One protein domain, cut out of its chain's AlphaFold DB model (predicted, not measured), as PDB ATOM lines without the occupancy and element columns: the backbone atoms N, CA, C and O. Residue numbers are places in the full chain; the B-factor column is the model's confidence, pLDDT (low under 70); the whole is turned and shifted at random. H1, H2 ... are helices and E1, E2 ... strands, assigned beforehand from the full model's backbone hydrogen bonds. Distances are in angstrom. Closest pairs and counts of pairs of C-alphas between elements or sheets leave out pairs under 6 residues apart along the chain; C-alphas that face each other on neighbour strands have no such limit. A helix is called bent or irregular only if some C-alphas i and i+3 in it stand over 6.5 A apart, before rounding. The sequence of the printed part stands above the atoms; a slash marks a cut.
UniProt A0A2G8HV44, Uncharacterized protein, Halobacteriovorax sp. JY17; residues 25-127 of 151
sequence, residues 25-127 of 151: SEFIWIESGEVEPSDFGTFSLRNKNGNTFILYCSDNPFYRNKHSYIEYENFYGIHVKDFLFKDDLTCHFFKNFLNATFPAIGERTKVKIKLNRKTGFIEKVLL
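AT A GLANCE: This is residues 25 to 127 of the 151 residues of an uncharacterized protein of Halobacteriovorax sp. JY17 (UniProt A0A2G8HV44). A strongly twisted sheet of five strands, E2 to E6, has one long helix, H1, slanting over one face at its E2, E3 and E4 side. A smaller sheet, E1, E7 and E8, stands at an angle to it as a side wall, reached where E1 turns sharply into E2. The printed part has 103 residues with eight named strands and one named helix, in the order E1 E2 E3 E4 E5 E6 H1 E7 E8; both sheets, E2 - E3 - E4 - E5 - E6 and E1 - E7 - E8, are antiparallel, and the class is mixed, helices and strands. The whole is compact and rounded, with a radius of gyration of the C-alphas of 12.6 A and spans of 35 by 31 by 28 A.

HOW THE PARTS SIT: E2, residues 34 to 38, E3, residues 42 to 46, E4, residues 52 to 56, E5, residues 69 to 73, and E6, residues 79 to 84, form a meander, each strand the antiparallel neighbour and hairpin partner of the one before. Across its pairs, N 36 and O 44 are 2.9 A apart, N 45 and O 53 2.8 A, N 54 and O 71 2.8 A, and N 70 and O 83 2.8 A, within hydrogen-bond range. H1, residues 88 to 104, is on this sheet, two layers with the helix on one face, at a height over the sheet of 8.9 A. It lies over E2, E3 and E4, slantwise to the strands at 59 degrees to E2 on the local plane, only just short of across. The closest C-alphas of E2 and H1 are those of Val 35 and Phe 102, 5.5 A apart. H1 has a kink of 32 degrees near residue 98 and is irregular, C-alphas 100 and 103 being 7.5 A apart; 11 of its 13 O i to N i+4 pairs are within hydrogen-bond range. E1, residues 27 to 32, runs on into E2 at 87 degrees, and the two meet only through their link. E7, residues 111 to 116, is the inner strand between E1 and E8, residues 122 to 126; N 30 and O 113 are 2.8 A apart, and in the hairpin of E7 and E8 N 114 and O 124 are 2.8 A apart, within hydrogen-bond range. H1 is also on this sheet, again two layers; the closest C-alphas of H1 and E8 are those of Thr 90 and Ile 122, 7.8 A apart. E2 and E7 are apart, as are E6 and E8.

IN THESE COORDINATES: H1 is 25.5 A long, from C-alpha 88 at (20.849, 99.375, 4.707) to C-alpha 104. E7 spans 16.6 A, E1 16.0 A and E6 14.4 A. E1 begins with C-alpha 27 at (4.540, 100.386, 15.174), and E8 ends with C-alpha 126 at (7.991, 114.166, 12.728).

THE WHOLE: The C-alphas farthest apart, of Lys 66 and Arg 108, are 35.6 A apart. The printed part has no cut; the link from E4 to E5, residues 57 to 68, is long. The mean pLDDT of the printed part is 88.8, and no printed residue is under 70.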
ATOM      1  N   SER A  25       2.079  96.267  19.295       77.00
ATOM      2  CA  SER A  25       1.802  97.319  18.322       77.00
ATOM      3  C   SER A  25       2.768  97.128  17.161       77.00
ATOM      4  O   SER A  25       3.977  96.990  17.396       77.00
ATOM      5  N   GLU A  26       2.229  97.046  15.947       86.44
ATOM      6  CA  GLU A  26       3.005  96.908  14.713       86.44
ATOM      7  C   GLU A  26       4.017  98.052  14.583       86.44
ATOM      8  O   GLU A  26       5.109  97.863  14.056       86.44
ATOM      9  N   PHE A  27       3.704  99.199  15.188       87.88
ATOM     10  CA  PHE A  27       4.540 100.386  15.174       87.88
ATOM     11  C   PHE A  27       5.223 100.657  16.520       87.88
ATOM     12  O   PHE A  27       4.646 100.432  17.593       87.88
ATOM     13  N   ILE A  28       6.447 101.181  16.447       87.44
ATOM     14  CA  ILE A  28       7.193 101.795  17.553       87.44
ATOM     15  C   ILE A  28       7.252 103.291  17.293       87.44
ATOM     16  O   ILE A  28       7.542 103.699  16.174       87.44
ATOM     17  N   TRP A  29       7.042 104.086  18.334       88.94
ATOM     18  CA  TRP A  29       7.391 105.497  18.320       88.94
ATOM     19  C   TRP A  29       8.629 105.717  19.181       88.94
ATOM     20  O   TRP A  29       8.636 105.346  20.357       88.94
ATOM     21  N   ILE A  30       9.670 106.294  18.590       89.75
ATOM     22  CA  ILE A  30      10.819 106.846  19.306       89.75
ATOM     23  C   ILE A  30      10.558 108.341  19.431       89.75
ATOM     24  O   ILE A  30      10.473 109.028  18.421       89.75
ATOM     25  N   GLU A  31      10.413 108.838  20.655       91.81
ATOM     26  CA  GLU A  31      10.361 110.275  20.928       91.81
ATOM     27  C   GLU A  31      11.664 110.677  21.608       91.81
ATOM     28  O   GLU A  31      11.925 110.252  22.736       91.81
ATOM     29  N   SER A  32      12.480 111.479  20.933       90.75
ATOM     30  CA  SER A  32      13.790 111.889  21.427       90.75
ATOM     31  C   SER A  32      13.876 113.409  21.506       90.75
ATOM     32  O   SER A  32      13.458 114.111  20.588       90.75
ATOM     33  N   GLY A  33      14.357 113.900  22.647       88.44
ATOM     34  CA  GLY A  33      14.629 115.323  22.882       88.44
ATOM     35  C   GLY A  33      16.120 115.636  22.934       88.44
ATOM     36  O   GLY A  33      16.494 116.746  23.271       88.44
ATOM     37  N   GLU A  34      16.961 114.651  22.646       90.50
ATOM     38  CA  GLU A  34      18.414 114.758  22.681       90.50
ATOM     39  C   GLU A  34      18.929 113.842  21.579       90.50
ATOM     40  O   GLU A  34      18.776 112.620  21.652       90.50
ATOM     41  N   VAL A  35      19.455 114.452  20.520       90.06
ATOM     42  CA  VAL A  35      20.063 113.746  19.397       90.06
ATOM     43  C   VAL A  35      21.498 114.209  19.303       90.06
ATOM     44  O   VAL A  35      21.760 115.383  19.054       90.06
ATOM     45  N   GLU A  36      22.416 113.274  19.484       90.69
ATOM     46  CA  GLU A  36      23.839 113.563  19.504       90.69
ATOM     47  C   GLU A  36      24.557 112.683  18.480       90.69
ATOM     48  O   GLU A  36      24.346 111.461  18.460       90.69
ATOM     49  N   PRO A  37      25.408 113.262  17.613       88.62
ATOM     50  CA  PRO A  37      26.378 112.460  16.892       88.62
ATOM     51  C   PRO A  37      27.290 111.801  17.928       88.62
ATOM     52  O   PRO A  37      27.871 112.470  18.779       88.62
ATOM     53  N   SER A  38      27.384 110.480  17.872       84.62
ATOM     54  CA  SER A  38      28.258 109.704  18.741       84.62
ATOM     55  C   SER A  38      29.522 109.305  17.979       84.62
ATOM     56  O   SER A  38      29.685 109.592  16.783       84.62
ATOM     57  N   ASP A  39      30.446 108.666  18.684       80.12
ATOM     58  CA  ASP A  39      31.727 108.279  18.125       80.12
ATOM     59  C   ASP A  39      31.551 107.372  16.904       80.12
ATOM     60  O   ASP A  39      30.551 106.663  16.718       80.12
ATOM     61  N   PHE A  40      32.558 107.424  16.032       84.81
ATOM     62  CA  PHE A  40      32.669 106.529  14.883       84.81
ATOM     63  C   PHE A  40      31.468 106.586  13.925       84.81
ATOM     64  O   PHE A  40      31.169 105.627  13.214       84.81
ATOM     65  N   GLY A  41      30.793 107.738  13.859       81.31
ATOM     66  CA  GLY A  41      29.743 108.011  12.882       81.31
ATOM     67  C   GLY A  41      28.411 107.330  13.195       81.31
ATOM     68  O   GLY A  41      27.695 106.962  12.258       81.31
ATOM     69  N   THR A  42      28.090 107.153  14.470       91.38
ATOM     70  CA  THR A  42      26.769 106.714  14.943       91.38
ATOM     71  C   THR A  42      25.960 107.914  15.441       91.38
ATOM     72  O   THR A  42      26.487 109.018  15.567       91.38
ATOM     73  N   PHE A  43      24.663 107.725  15.681       93.94
ATOM     74  CA  PHE A  43      23.815 108.740  16.314       93.94
ATOM     75  C   PHE A  43      23.127 108.148  17.533       93.94
ATOM     76  O   PHE A  43      22.541 107.072  17.439       93.94
ATOM     77  N   SER A  44      23.170 108.872  18.643       94.19
ATOM     78  CA  SER A  44      22.443 108.556  19.863       94.19
ATOM     79  C   SER A  44      21.179 109.406  19.926       94.19
ATOM     80  O   SER A  44      21.232 110.622  19.754       94.19
ATOM     81  N   LEU A  45      20.035 108.767  20.152       93.94
ATOM     82  CA  LEU A  45      18.749 109.414  20.371       93.94
ATOM     83  C   LEU A  45      18.266 109.053  21.771       93.94
ATOM     84  O   LEU A  45      17.845 107.918  22.019       93.94
ATOM     85  N   ARG A  46      18.290 110.012  22.692       94.06
ATOM     86  CA  ARG A  46      17.837 109.804  24.068       94.06
ATOM     87  C   ARG A  46      16.441 110.375  24.277       94.06
ATOM     88  O   ARG A  46      16.078 111.436  23.759       94.06
ATOM     89  N   ASN A  47      15.608 109.623  24.991       90.06
ATOM     90  CA  ASN A  47      14.264 110.059  25.360       90.06
ATOM     91  C   ASN A  47      14.229 110.644  26.781       90.06
ATOM     92  O   ASN A  47      15.141 110.453  27.579       90.06
ATOM     93  N   LYS A  48      13.109 111.286  27.137       87.44
ATOM     94  CA  LYS A  48      12.904 111.891  28.470       87.44
ATOM     95  C   LYS A  48      13.004 110.914  29.654       87.44
ATOM     96  O   LYS A  48      13.080 111.350  30.793       87.44
ATOM     97  N   ASN A  49      12.917 109.608  29.398       88.44
ATOM     98  CA  ASN A  49      13.019 108.573  30.427       88.44
ATOM     99  C   ASN A  49      14.466 108.070  30.580       88.44
ATOM    100  O   ASN A  49      14.687 107.101  31.301       88.44
ATOM    101  N   GLY A  50      15.426 108.673  29.872       88.50
ATOM    102  CA  GLY A  50      16.834 108.281  29.880       88.50
ATOM    103  C   GLY A  50      17.157 107.055  29.029       88.50
ATOM    104  O   GLY A  50      18.302 106.622  29.028       88.50
ATOM    105  N   ASN A  51      16.191 106.484  28.302       93.06
ATOM    106  CA  ASN A  51      16.506 105.384  27.397       93.06
ATOM    107  C   ASN A  51      17.177 105.910  26.130       93.06
ATOM    108  O   ASN A  51      16.765 106.951  25.601       93.06
ATOM    109  N   THR A  52      18.120 105.135  25.609       95.62
ATOM    110  CA  THR A  52      18.969 105.528  24.488       95.62
ATOM    111  C   THR A  52      18.721 104.610  23.298       95.62
ATOM    112  O   THR A  52      18.586 103.395  23.446       95.62
ATOM    113  N   PHE A  53      18.629 105.200  22.111       94.88
ATOM    114  CA  PHE A  53      18.544 104.490  20.843       94.88
ATOM    115  C   PHE A  53      19.760 104.858  20.000       94.88
ATOM    116  O   PHE A  53      19.930 106.032  19.680       94.88
ATOM    117  N   ILE A  54      20.593 103.886  19.642       94.94
ATOM    118  CA  ILE A  54      21.839 104.133  18.912       94.94
ATOM    119  C   ILE A  54      21.700 103.605  17.488       94.94
ATOM    120  O   ILE A  54      21.361 102.444  17.268       94.94
ATOM    121  N   LEU A  55      21.934 104.474  16.508       94.88
ATOM    122  CA  LEU A  55      21.846 104.151  15.090       94.88
ATOM    123  C   LEU A  55      23.183 103.612  14.567       94.88
ATOM    124  O   LEU A  55      24.168 104.352  14.490       94.88
ATOM    125  N   TYR A  56      23.171 102.362  14.109       94.62
ATOM    126  CA  TYR A  56      24.287 101.698  13.442       94.62
ATOM    127  C   TYR A  56      23.923 101.406  11.987       94.62
ATOM    128  O   TYR A  56      23.053 100.582  11.716       94.62
ATOM    129  N   CYS A  57      24.594 102.055  11.035       93.12
ATOM    130  CA  CYS A  57      24.445 101.724   9.613       93.12
ATOM    131  C   CYS A  57      25.496 100.712   9.174       93.12
ATOM    132  O   CYS A  57      26.572 100.655   9.778       93.12
ATOM    133  N   SER A  58      25.171  99.895   8.171       92.50
ATOM    134  CA  SER A  58      26.087  98.904   7.604       92.50
ATOM    135  C   SER A  58      27.392  99.547   7.146       92.50
ATOM    136  O   SER A  58      27.502 100.764   6.977       92.50
ATOM    137  N   ASP A  59      28.411  98.705   6.989       86.94
ATOM    138  CA  ASP A  59      29.728  99.107   6.491       86.94
ATOM    139  C   ASP A  59      30.432 100.160   7.357       86.94
ATOM    140  O   ASP A  59      31.418 100.770   6.940       86.94
ATOM    141  N   ASN A  60      29.980 100.346   8.603       85.62
ATOM    142  CA  ASN A  60      30.721 101.125   9.575       85.62
ATOM    143  C   ASN A  60      32.011 100.362   9.946       85.62
ATOM    144  O   ASN A  60      31.939  99.293  10.565       85.62
ATOM    145  N   PRO A  61      33.205 100.885   9.606       82.81
ATOM    146  CA  PRO A  61      34.458 100.146   9.754       82.81
ATOM    147  C   PRO A  61      34.822  99.864  11.218       82.81
ATOM    148  O   PRO A  61      35.580  98.929  11.491       82.81
ATOM    149  N   PHE A  62      34.275 100.641  12.156       86.88
ATOM    150  CA  PHE A  62      34.549 100.512  13.585       86.88
ATOM    151  C   PHE A  62      33.700  99.426  14.249       86.88
ATOM    152  O   PHE A  62      34.202  98.703  15.106       86.88
ATOM    153  N   TYR A  63      32.451  99.258  13.808       83.94
ATOM    154  CA  TYR A  63      31.516  98.283  14.386       83.94
ATOM    155  C   TYR A  63      31.393  96.994  13.565       83.94
ATOM    156  O   TYR A  63      30.911  95.987  14.078       83.94
ATOM    157  N   ARG A  64      31.882  96.983  12.312       81.62
ATOM    158  CA  ARG A  64      31.927  95.807  11.415       81.62
ATOM    159  C   ARG A  64      30.580  95.087  11.276       81.62
ATOM    160  O   ARG A  64      30.529  93.875  11.046       81.62
ATOM    161  N   ASN A  65      29.486  95.820  11.421       85.12
ATOM    162  CA  ASN A  65      28.141  95.295  11.297       85.12
ATOM    163  C   ASN A  65      27.788  95.085   9.818       85.12
ATOM    164  O   ASN A  65      27.979  95.965   8.980       85.12
ATOM    165  N   LYS A  66      27.254  93.898   9.505       87.19
ATOM    166  CA  LYS A  66      26.807  93.536   8.147       87.19
ATOM    167  C   LYS A  66      25.442  94.109   7.780       87.19
ATOM    168  O   LYS A  66      25.090  94.111   6.611       87.19
ATOM    169  N   HIS A  67      24.674  94.508   8.784       92.56
ATOM    170  CA  HIS A  67      23.322  95.018   8.631       92.56
ATOM    171  C   HIS A  67      23.175  96.278   9.463       92.56
ATOM    172  O   HIS A  67      23.837  96.438  10.495       92.56
ATOM    173  N   SER A  68      22.287  97.145   9.018       94.94
ATOM    174  CA  SER A  68      21.907  98.348   9.728       94.94
ATOM    175  C   SER A  68      20.856  98.043  10.787       94.94
ATOM    176  O   SER A  68      19.906  97.286  10.548       94.94
ATOM    177  N   TYR A  69      20.975  98.672  11.951       94.69
ATOM    178  CA  TYR A  69      20.024  98.523  13.048       94.69
ATOM    179  C   TYR A  69      19.993  99.745  13.969       94.69
ATOM    180  O   TYR A  69      20.879 100.598  13.952       94.69
ATOM    181  N   ILE A  70      18.933  99.827  14.771       94.50
ATOM    182  CA  ILE A  70      18.851 100.713  15.932       94.50
ATOM    183  C   ILE A  70      18.942  99.839  17.174       94.50
ATOM    184  O   ILE A  70      18.051  99.018  17.414       94.50
ATOM    185  N   GLU A  71      19.991 100.038  17.954       95.12
ATOM    186  CA  GLU A  71      20.157  99.425  19.265       95.12
ATOM    187  C   GLU A  71      19.337 100.191  20.300       95.12
ATOM    188  O   GLU A  71      19.354 101.420  20.318       95.12
ATOM    189  N   TYR A  72      18.598  99.485  21.153       94.25
ATOM    190  CA  TYR A  72      17.865 100.078  22.267       94.25
ATOM    191  C   TYR A  72      18.495  99.682  23.600       94.25
ATOM    192  O   TYR A  72      18.456  98.513  23.999       94.25
ATOM    193  N   GLU A  73      18.970 100.688  24.323       95.94
ATOM    194  CA  GLU A  73      19.458 100.595  25.691       95.94
ATOM    195  C   GLU A  73      18.444 101.210  26.659       95.94
ATOM    196  O   GLU A  73      17.816 102.244  26.394       95.94
ATOM    197  N   ASN A  74      18.272 100.581  27.819       92.56
ATOM    198  CA  ASN A  74      17.482 101.183  28.888       92.56
ATOM    199  C   ASN A  74      18.253 102.321  29.585       92.56
ATOM    200  O   ASN A  74      19.430 102.549  29.330       92.56
ATOM    201  N   PHE A  75      17.593 102.997  30.526       93.44
ATOM    202  CA  PHE A  75      18.193 104.047  31.361       93.44
ATOM    203  C   PHE A  75      19.520 103.657  32.052       93.44
ATOM    204  O   PHE A  75      20.338 104.527  32.333       93.44
ATOM    205  N   TYR A  76      19.766 102.368  32.305       93.75
ATOM    206  CA  TYR A  76      21.007 101.887  32.920       93.75
ATOM    207  C   TYR A  76      22.137 101.625  31.907       93.75
ATOM    208  O   TYR A  76      23.176 101.101  32.304       93.75
ATOM    209  N   GLY A  77      21.941 101.918  30.615       91.50
ATOM    210  CA  GLY A  77      22.896 101.586  29.548       91.50
ATOM    211  C   GLY A  77      22.960 100.089  29.234       91.50
ATOM    212  O   GLY A  77      23.935  99.603  28.674       91.50
ATOM    213  N   ILE A  78      21.948  99.315  29.644       93.19
ATOM    214  CA  ILE A  78      21.890  97.882  29.351       93.19
ATOM    215  C   ILE A  78      21.147  97.699  28.033       93.19
ATOM    216  O   ILE A  78      19.979  98.088  27.928       93.19
ATOM    217  N   HIS A  79      21.801  97.045  27.072       95.44
ATOM    218  CA  HIS A  79      21.188  96.589  25.828       95.44
ATOM    219  C   HIS A  79      19.919  95.777  26.114       95.44
ATOM    220  O   HIS A  79      19.928  94.808  26.880       95.44
ATOM    221  N   VAL A  80      18.819  96.133  25.455       92.81
ATOM    222  CA  VAL A  80      17.540  95.430  25.587       92.81
ATOM    223  C   VAL A  80      17.124  94.755  24.288       92.81
ATOM    224  O   VAL A  80      16.601  93.637  24.341       92.81
ATOM    225  N   LYS A  81      17.250  95.440  23.145       91.88
ATOM    226  CA  LYS A  81      16.784  94.914  21.857       91.88
ATOM    227  C   LYS A  81      17.275  95.730  20.659       91.88
ATOM    228  O   LYS A  81      17.290  96.948  20.731       91.88
ATOM    229  N   ASP A  82      17.403  95.071  19.510       93.06
ATOM    230  CA  ASP A  82      17.595  95.740  18.220       93.06
ATOM    231  C   ASP A  82      16.319  95.855  17.372       93.06
ATOM    232  O   ASP A  82      15.445  94.972  17.343       93.06
ATOM    233  N   PHE A  83      16.235  96.957  16.633       92.44
ATOM    234  CA  PHE A  83      15.372  97.115  15.469       92.44
ATOM    235  C   PHE A  83      16.227  97.000  14.207       92.44
ATOM    236  O   PHE A  83      17.060  97.860  13.949       92.44
ATOM    237  N   LEU A  84      16.013  95.946  13.422       93.31
ATOM    238  CA  LEU A  84      16.727  95.743  12.165       93.31
ATOM    239  C   LEU A  84      16.039  96.519  11.045       93.31
ATOM    240  O   LEU A  84      14.819  96.416  10.880       93.31
ATOM    241  N   PHE A  85      16.826  97.249  10.259       92.44
ATOM    242  CA  PHE A  85      16.322  97.821   9.020       92.44
ATOM    243  C   PHE A  85      16.123  96.720   7.984       92.44
ATOM    244  O   PHE A  85      16.855  95.732   7.948       92.44
ATOM    245  N   LYS A  86      15.129  96.898   7.113       90.19
ATOM    246  CA  LYS A  86      14.949  96.004   5.965       90.19
ATOM    247  C   LYS A  86      15.987  96.224   4.869       90.19
ATOM    248  O   LYS A  86      16.296  95.287   4.139       90.19
ATOM    249  N   ASP A  87      16.482  97.447   4.756       90.19
ATOM    250  CA  ASP A  87      17.477  97.850   3.775       90.19
ATOM    251  C   ASP A  87      18.467  98.826   4.414       90.19
ATOM    252  O   ASP A  87      18.080  99.745   5.143       90.19
ATOM    253  N   ASP A  88      19.746  98.621   4.126       91.12
ATOM    254  CA  ASP A  88      20.849  99.375   4.707       91.12
ATOM    255  C   ASP A  88      20.862 100.834   4.244       91.12
ATOM    256  O   ASP A  88      21.155 101.747   5.025       91.12
ATOM    257  N   LEU A  89      20.435 101.087   3.005       89.56
ATOM    258  CA  LEU A  89      20.344 102.437   2.454       89.56
ATOM    259  C   LEU A  89      19.392 103.327   3.275       89.56
ATOM    260  O   LEU A  89      19.660 104.517   3.461       89.56
ATOM    261  N   THR A  90      18.326 102.746   3.837       88.88
ATOM    262  CA  THR A  90      17.382 103.463   4.712       88.88
ATOM    263  C   THR A  90      18.088 104.027   5.946       88.88
ATOM    264  O   THR A  90      17.819 105.162   6.347       88.88
ATOM    265  N   CYS A  91      19.034 103.282   6.525       91.25
ATOM    266  CA  CYS A  91      19.814 103.768   7.658       91.25
ATOM    267  C   CYS A  91      20.694 104.951   7.268       91.25
ATOM    268  O   CYS A  91      20.722 105.951   7.983       91.25
ATOM    269  N   HIS A  92      21.380 104.879   6.127       90.50
ATOM    270  CA  HIS A  92      22.252 105.965   5.679       90.50
ATOM    271  C   HIS A  92      21.480 107.254   5.387       90.50
ATOM    272  O   HIS A  92      21.925 108.332   5.789       90.50
ATOM    273  N   PHE A  93      20.303 107.165   4.760       89.56
ATOM    274  CA  PHE A  93      19.431 108.329   4.594       89.56
ATOM    275  C   PHE A  93      18.987 108.900   5.936       89.56
ATOM    276  O   PHE A  93      19.059 110.112   6.140       89.56
ATOM    277  N   PHE A  94      18.588 108.038   6.870       89.75
ATOM    278  CA  PHE A  94      18.178 108.478   8.194       89.75
ATOM    279  C   PHE A  94      19.326 109.117   8.986       89.75
ATOM    280  O   PHE A  94      19.142 110.166   9.595       89.75
ATOM    281  N   LYS A  95      20.537 108.561   8.910       90.69
ATOM    282  CA  LYS A  95      21.750 109.150   9.485       90.69
ATOM    283  C   LYS A  95      22.026 110.542   8.913       90.69
ATOM    284  O   LYS A  95      22.299 111.465   9.674       90.69
ATOM    285  N   ASN A  96      21.944 110.706   7.593       88.88
ATOM    286  CA  ASN A  96      22.144 112.008   6.948       88.88
ATOM    287  C   ASN A  96      21.077 113.021   7.372       88.88
ATOM    288  O   ASN A  96      21.399 114.180   7.621       88.88
ATOM    289  N   PHE A  97      19.827 112.572   7.496       87.69
ATOM    290  CA  PHE A  97      18.742 113.381   8.036       87.69
ATOM    291  C   PHE A  97      19.046 113.837   9.469       87.69
ATOM    292  O   PHE A  97      19.040 115.036   9.725       87.69
ATOM    293  N   LEU A  98      19.397 112.915  10.377       89.19
ATOM    294  CA  LEU A  98      19.744 113.257  11.760       89.19
ATOM    295  C   LEU A  98      20.911 114.244  11.816       89.19
ATOM    296  O   LEU A  98      20.853 115.209  12.571       89.19
ATOM    297  N   ASN A  99      21.921 114.067  10.965       88.44
ATOM    298  CA  ASN A  99      23.051 114.987  10.870       88.44
ATOM    299  C   ASN A  99      22.646 116.411  10.450       88.44
ATOM    300  O   ASN A  99      23.278 117.375  10.869       88.44
ATOM    301  N   ALA A 100      21.597 116.559   9.641       83.75
ATOM    302  CA  ALA A 100      21.086 117.865   9.230       83.75
ATOM    303  C   ALA A 100      20.165 118.503  10.283       83.75
ATOM    304  O   ALA A 100      20.094 119.727  10.368       83.75
ATOM    305  N   THR A 101      19.450 117.696  11.073       82.19
ATOM    306  CA  THR A 101      18.384 118.186  11.961       82.19
ATOM    307  C   THR A 101      18.757 118.225  13.437       82.19
ATOM    308  O   THR A 101      18.081 118.922  14.189       82.19
ATOM    309  N   PHE A 102      19.797 117.506  13.880       82.50
ATOM    310  CA  PHE A 102      20.157 117.434  15.303       82.50
ATOM    311  C   PHE A 102      20.360 118.797  15.992       82.50
ATOM    312  O   PHE A 102      19.943 118.895  17.142       82.50
ATOM    313  N   PRO A 103      20.877 119.870  15.344       81.56
ATOM    314  CA  PRO A 103      21.042 121.161  16.018       81.56
ATOM    315  C   PRO A 103      19.717 121.812  16.431       81.56
ATOM    316  O   PRO A 103      19.706 122.701  17.276       81.56
ATOM    317  N   ALA A 104      18.604 121.390  15.826       79.25
ATOM    318  CA  ALA A 104      17.272 121.911  16.105       79.25
ATOM    319  C   ALA A 104      16.482 121.043  17.105       79.25
ATOM    320  O   ALA A 104      15.361 121.396  17.484       79.25
ATOM    321  N   ILE A 105      17.039 119.902  17.526       82.75
ATOM    322  CA  ILE A 105      16.378 118.953  18.423       82.75
ATOM    323  C   ILE A 105      16.811 119.218  19.867       82.75
ATOM    324  O   ILE A 105      17.997 119.302  20.168       82.75
ATOM    325  N   GLY A 106      15.836 119.321  20.765       79.12
ATOM    326  CA  GLY A 106      16.046 119.592  22.185       79.12
ATOM    327  C   GLY A 106      14.867 119.126  23.041       79.12
ATOM    328  O   GLY A 106      13.872 118.596  22.539       79.12
ATOM    329  N   GLU A 107      14.931 119.349  24.358       74.50
ATOM    330  CA  GLU A 107      13.875 118.890  25.276       74.50
ATOM    331  C   GLU A 107      12.486 119.455  24.938       74.50
ATOM    332  O   GLU A 107      11.471 118.778  25.144       74.50
ATOM    333  N   ARG A 108      12.441 120.685  24.411       78.75
ATOM    334  CA  ARG A 108      11.214 121.353  23.950       78.75
ATOM    335  C   ARG A 108      10.881 121.021  22.495       78.75
ATOM    336  O   ARG A 108       9.707 120.930  22.153       78.75
ATOM    337  N   THR A 109      11.894 120.770  21.675       82.81
ATOM    338  CA  THR A 109      11.794 120.522  20.235       82.81
ATOM    339  C   THR A 109      12.148 119.062  19.927       82.81
ATOM    340  O   THR A 109      13.214 118.737  19.418       82.81
ATOM    341  N   LYS A 110      11.243 118.139  20.271       87.62
ATOM    342  CA  LYS A 110      11.483 116.691  20.132       87.62
ATOM    343  C   LYS A 110      11.279 116.200  18.708       87.62
ATOM    344  O   LYS A 110      10.298 116.563  18.063       87.62
ATOM    345  N   VAL A 111      12.108 115.252  18.283       89.12
ATOM    346  CA  VAL A 111      11.847 114.440  17.092       89.12
ATOM    347  C   VAL A 111      11.020 113.212  17.469       89.12
ATOM    348  O   VAL A 111      11.251 112.582  18.508       89.12
ATOM    349  N   LYS A 112      10.049 112.848  16.626       90.75
ATOM    350  CA  LYS A 112       9.287 111.601  16.768       90.75
ATOM    351  C   LYS A 112       9.444 110.735  15.534       90.75
ATOM    352  O   LYS A 112       9.078 111.136  14.436       90.75
ATOM    353  N   ILE A 113       9.942 109.523  15.713       90.81
ATOM    354  CA  ILE A 113      10.203 108.582  14.626       90.81
ATOM    355  C   ILE A 113       9.268 107.391  14.777       90.81
ATOM    356  O   ILE A 113       9.252 106.730  15.818       90.81
ATOM    357  N   LYS A 114       8.493 107.108  13.734       92.12
ATOM    358  CA  LYS A 114       7.619 105.943  13.642       92.12
ATOM    359  C   LYS A 114       8.331 104.837  12.880       92.12
ATOM    360  O   LYS A 114       8.606 104.970  11.691       92.12
ATOM    361  N   LEU A 115       8.574 103.725  13.556       90.44
ATOM    362  CA  LEU A 115       9.149 102.520  12.972       90.44
ATOM    363  C   LEU A 115       8.076 101.453  12.808       90.44
ATOM    364  O   LEU A 115       7.262 101.250  13.713       90.44
ATOM    365  N   ASN A 116       8.111 100.718  11.704       90.44
ATOM    366  CA  ASN A 116       7.266  99.550  11.491       90.44
ATOM    367  C   ASN A 116       8.048  98.271  11.791       90.44
ATOM    368  O   ASN A 116       8.997  97.911  11.097       90.44
ATOM    369  N   ARG A 117       7.634  97.557  12.841       85.69
ATOM    370  CA  ARG A 117       8.299  96.335  13.321       85.69
ATOM    371  C   ARG A 117       8.211  95.177  12.345       85.69
ATOM    372  O   ARG A 117       9.035  94.272  12.425       85.69
ATOM    373  N   LYS A 118       7.166  95.147  11.522       86.25
ATOM    374  CA  LYS A 118       6.907  94.052  10.593       86.25
ATOM    375  C   LYS A 118       7.704  94.237   9.312       86.25
ATOM    376  O   LYS A 118       8.226  93.264   8.779       86.25
ATOM    377  N   THR A 119       7.782  95.473   8.826       86.81
ATOM    378  CA  THR A 119       8.452  95.780   7.560       86.81
ATOM    379  C   THR A 119       9.909  96.173   7.729       86.81
ATOM    380  O   THR A 119      10.636  96.040   6.757       86.81
ATOM    381  N   GLY A 120      10.339  96.624   8.913       85.06
ATOM    382  CA  GLY A 120      11.707  97.098   9.149       85.06
ATOM    383  C   GLY A 120      11.983  98.492   8.571       85.06
ATOM    384  O   GLY A 120      13.143  98.859   8.404       85.06
ATOM    385  N   PHE A 121      10.941  99.259   8.238       88.19
ATOM    386  CA  PHE A 121      11.068 100.612   7.692       88.19
ATOM    387  C   PHE A 121      10.838 101.704   8.740       88.19
ATOM    388  O   PHE A 121      10.118 101.516   9.730       88.19
ATOM    389  N   ILE A 122      11.420 102.872   8.468       87.12
ATOM    390  CA  ILE A 122      10.986 104.138   9.054       87.12
ATOM    391  C   ILE A 122       9.783 104.599   8.239       87.12
ATOM    392  O   ILE A 122       9.917 104.929   7.070       87.12
ATOM    393  N   GLU A 123       8.611 104.600   8.857       87.75
ATOM    394  CA  GLU A 123       7.363 104.996   8.196       87.75
ATOM    395  C   GLU A 123       7.195 106.511   8.182       87.75
ATOM    396  O   GLU A 123       6.580 107.071   7.285       87.75
ATOM    397  N   LYS A 124       7.656 107.178   9.245       85.94
ATOM    398  CA  LYS A 124       7.427 108.609   9.422       85.94
ATOM    399  C   LYS A 124       8.443 109.210  10.376       85.94
ATOM    400  O   LYS A 124       8.724 108.625  11.422       85.94
ATOM    401  N   VAL A 125       8.924 110.406  10.057       84.81
ATOM    402  CA  VAL A 125       9.698 111.241  10.980       84.81
ATOM    403  C   VAL A 125       8.986 112.577  11.126       84.81
ATOM    404  O   VAL A 125       8.767 113.285  10.150       84.81
ATOM    405  N   LEU A 126       8.582 112.893  12.349       83.38
ATOM    406  CA  LEU A 126       7.991 114.166  12.728       83.38
ATOM    407  C   LEU A 126       9.070 115.006  13.393       83.38
ATOM    408  O   LEU A 126       9.580 114.643  14.456       83.38
ATOM    409  N   LEU A 127       9.416 116.111  12.745       76.62
ATOM    410  CA  LEU A 127      10.252 117.135  13.345       76.62
ATOM    411  C   LEU A 127       9.426 117.985  14.313       76.62
ATOM    412  O   LEU A 127       8.205 118.076  14.155       76.62
TER     413      LEU A 127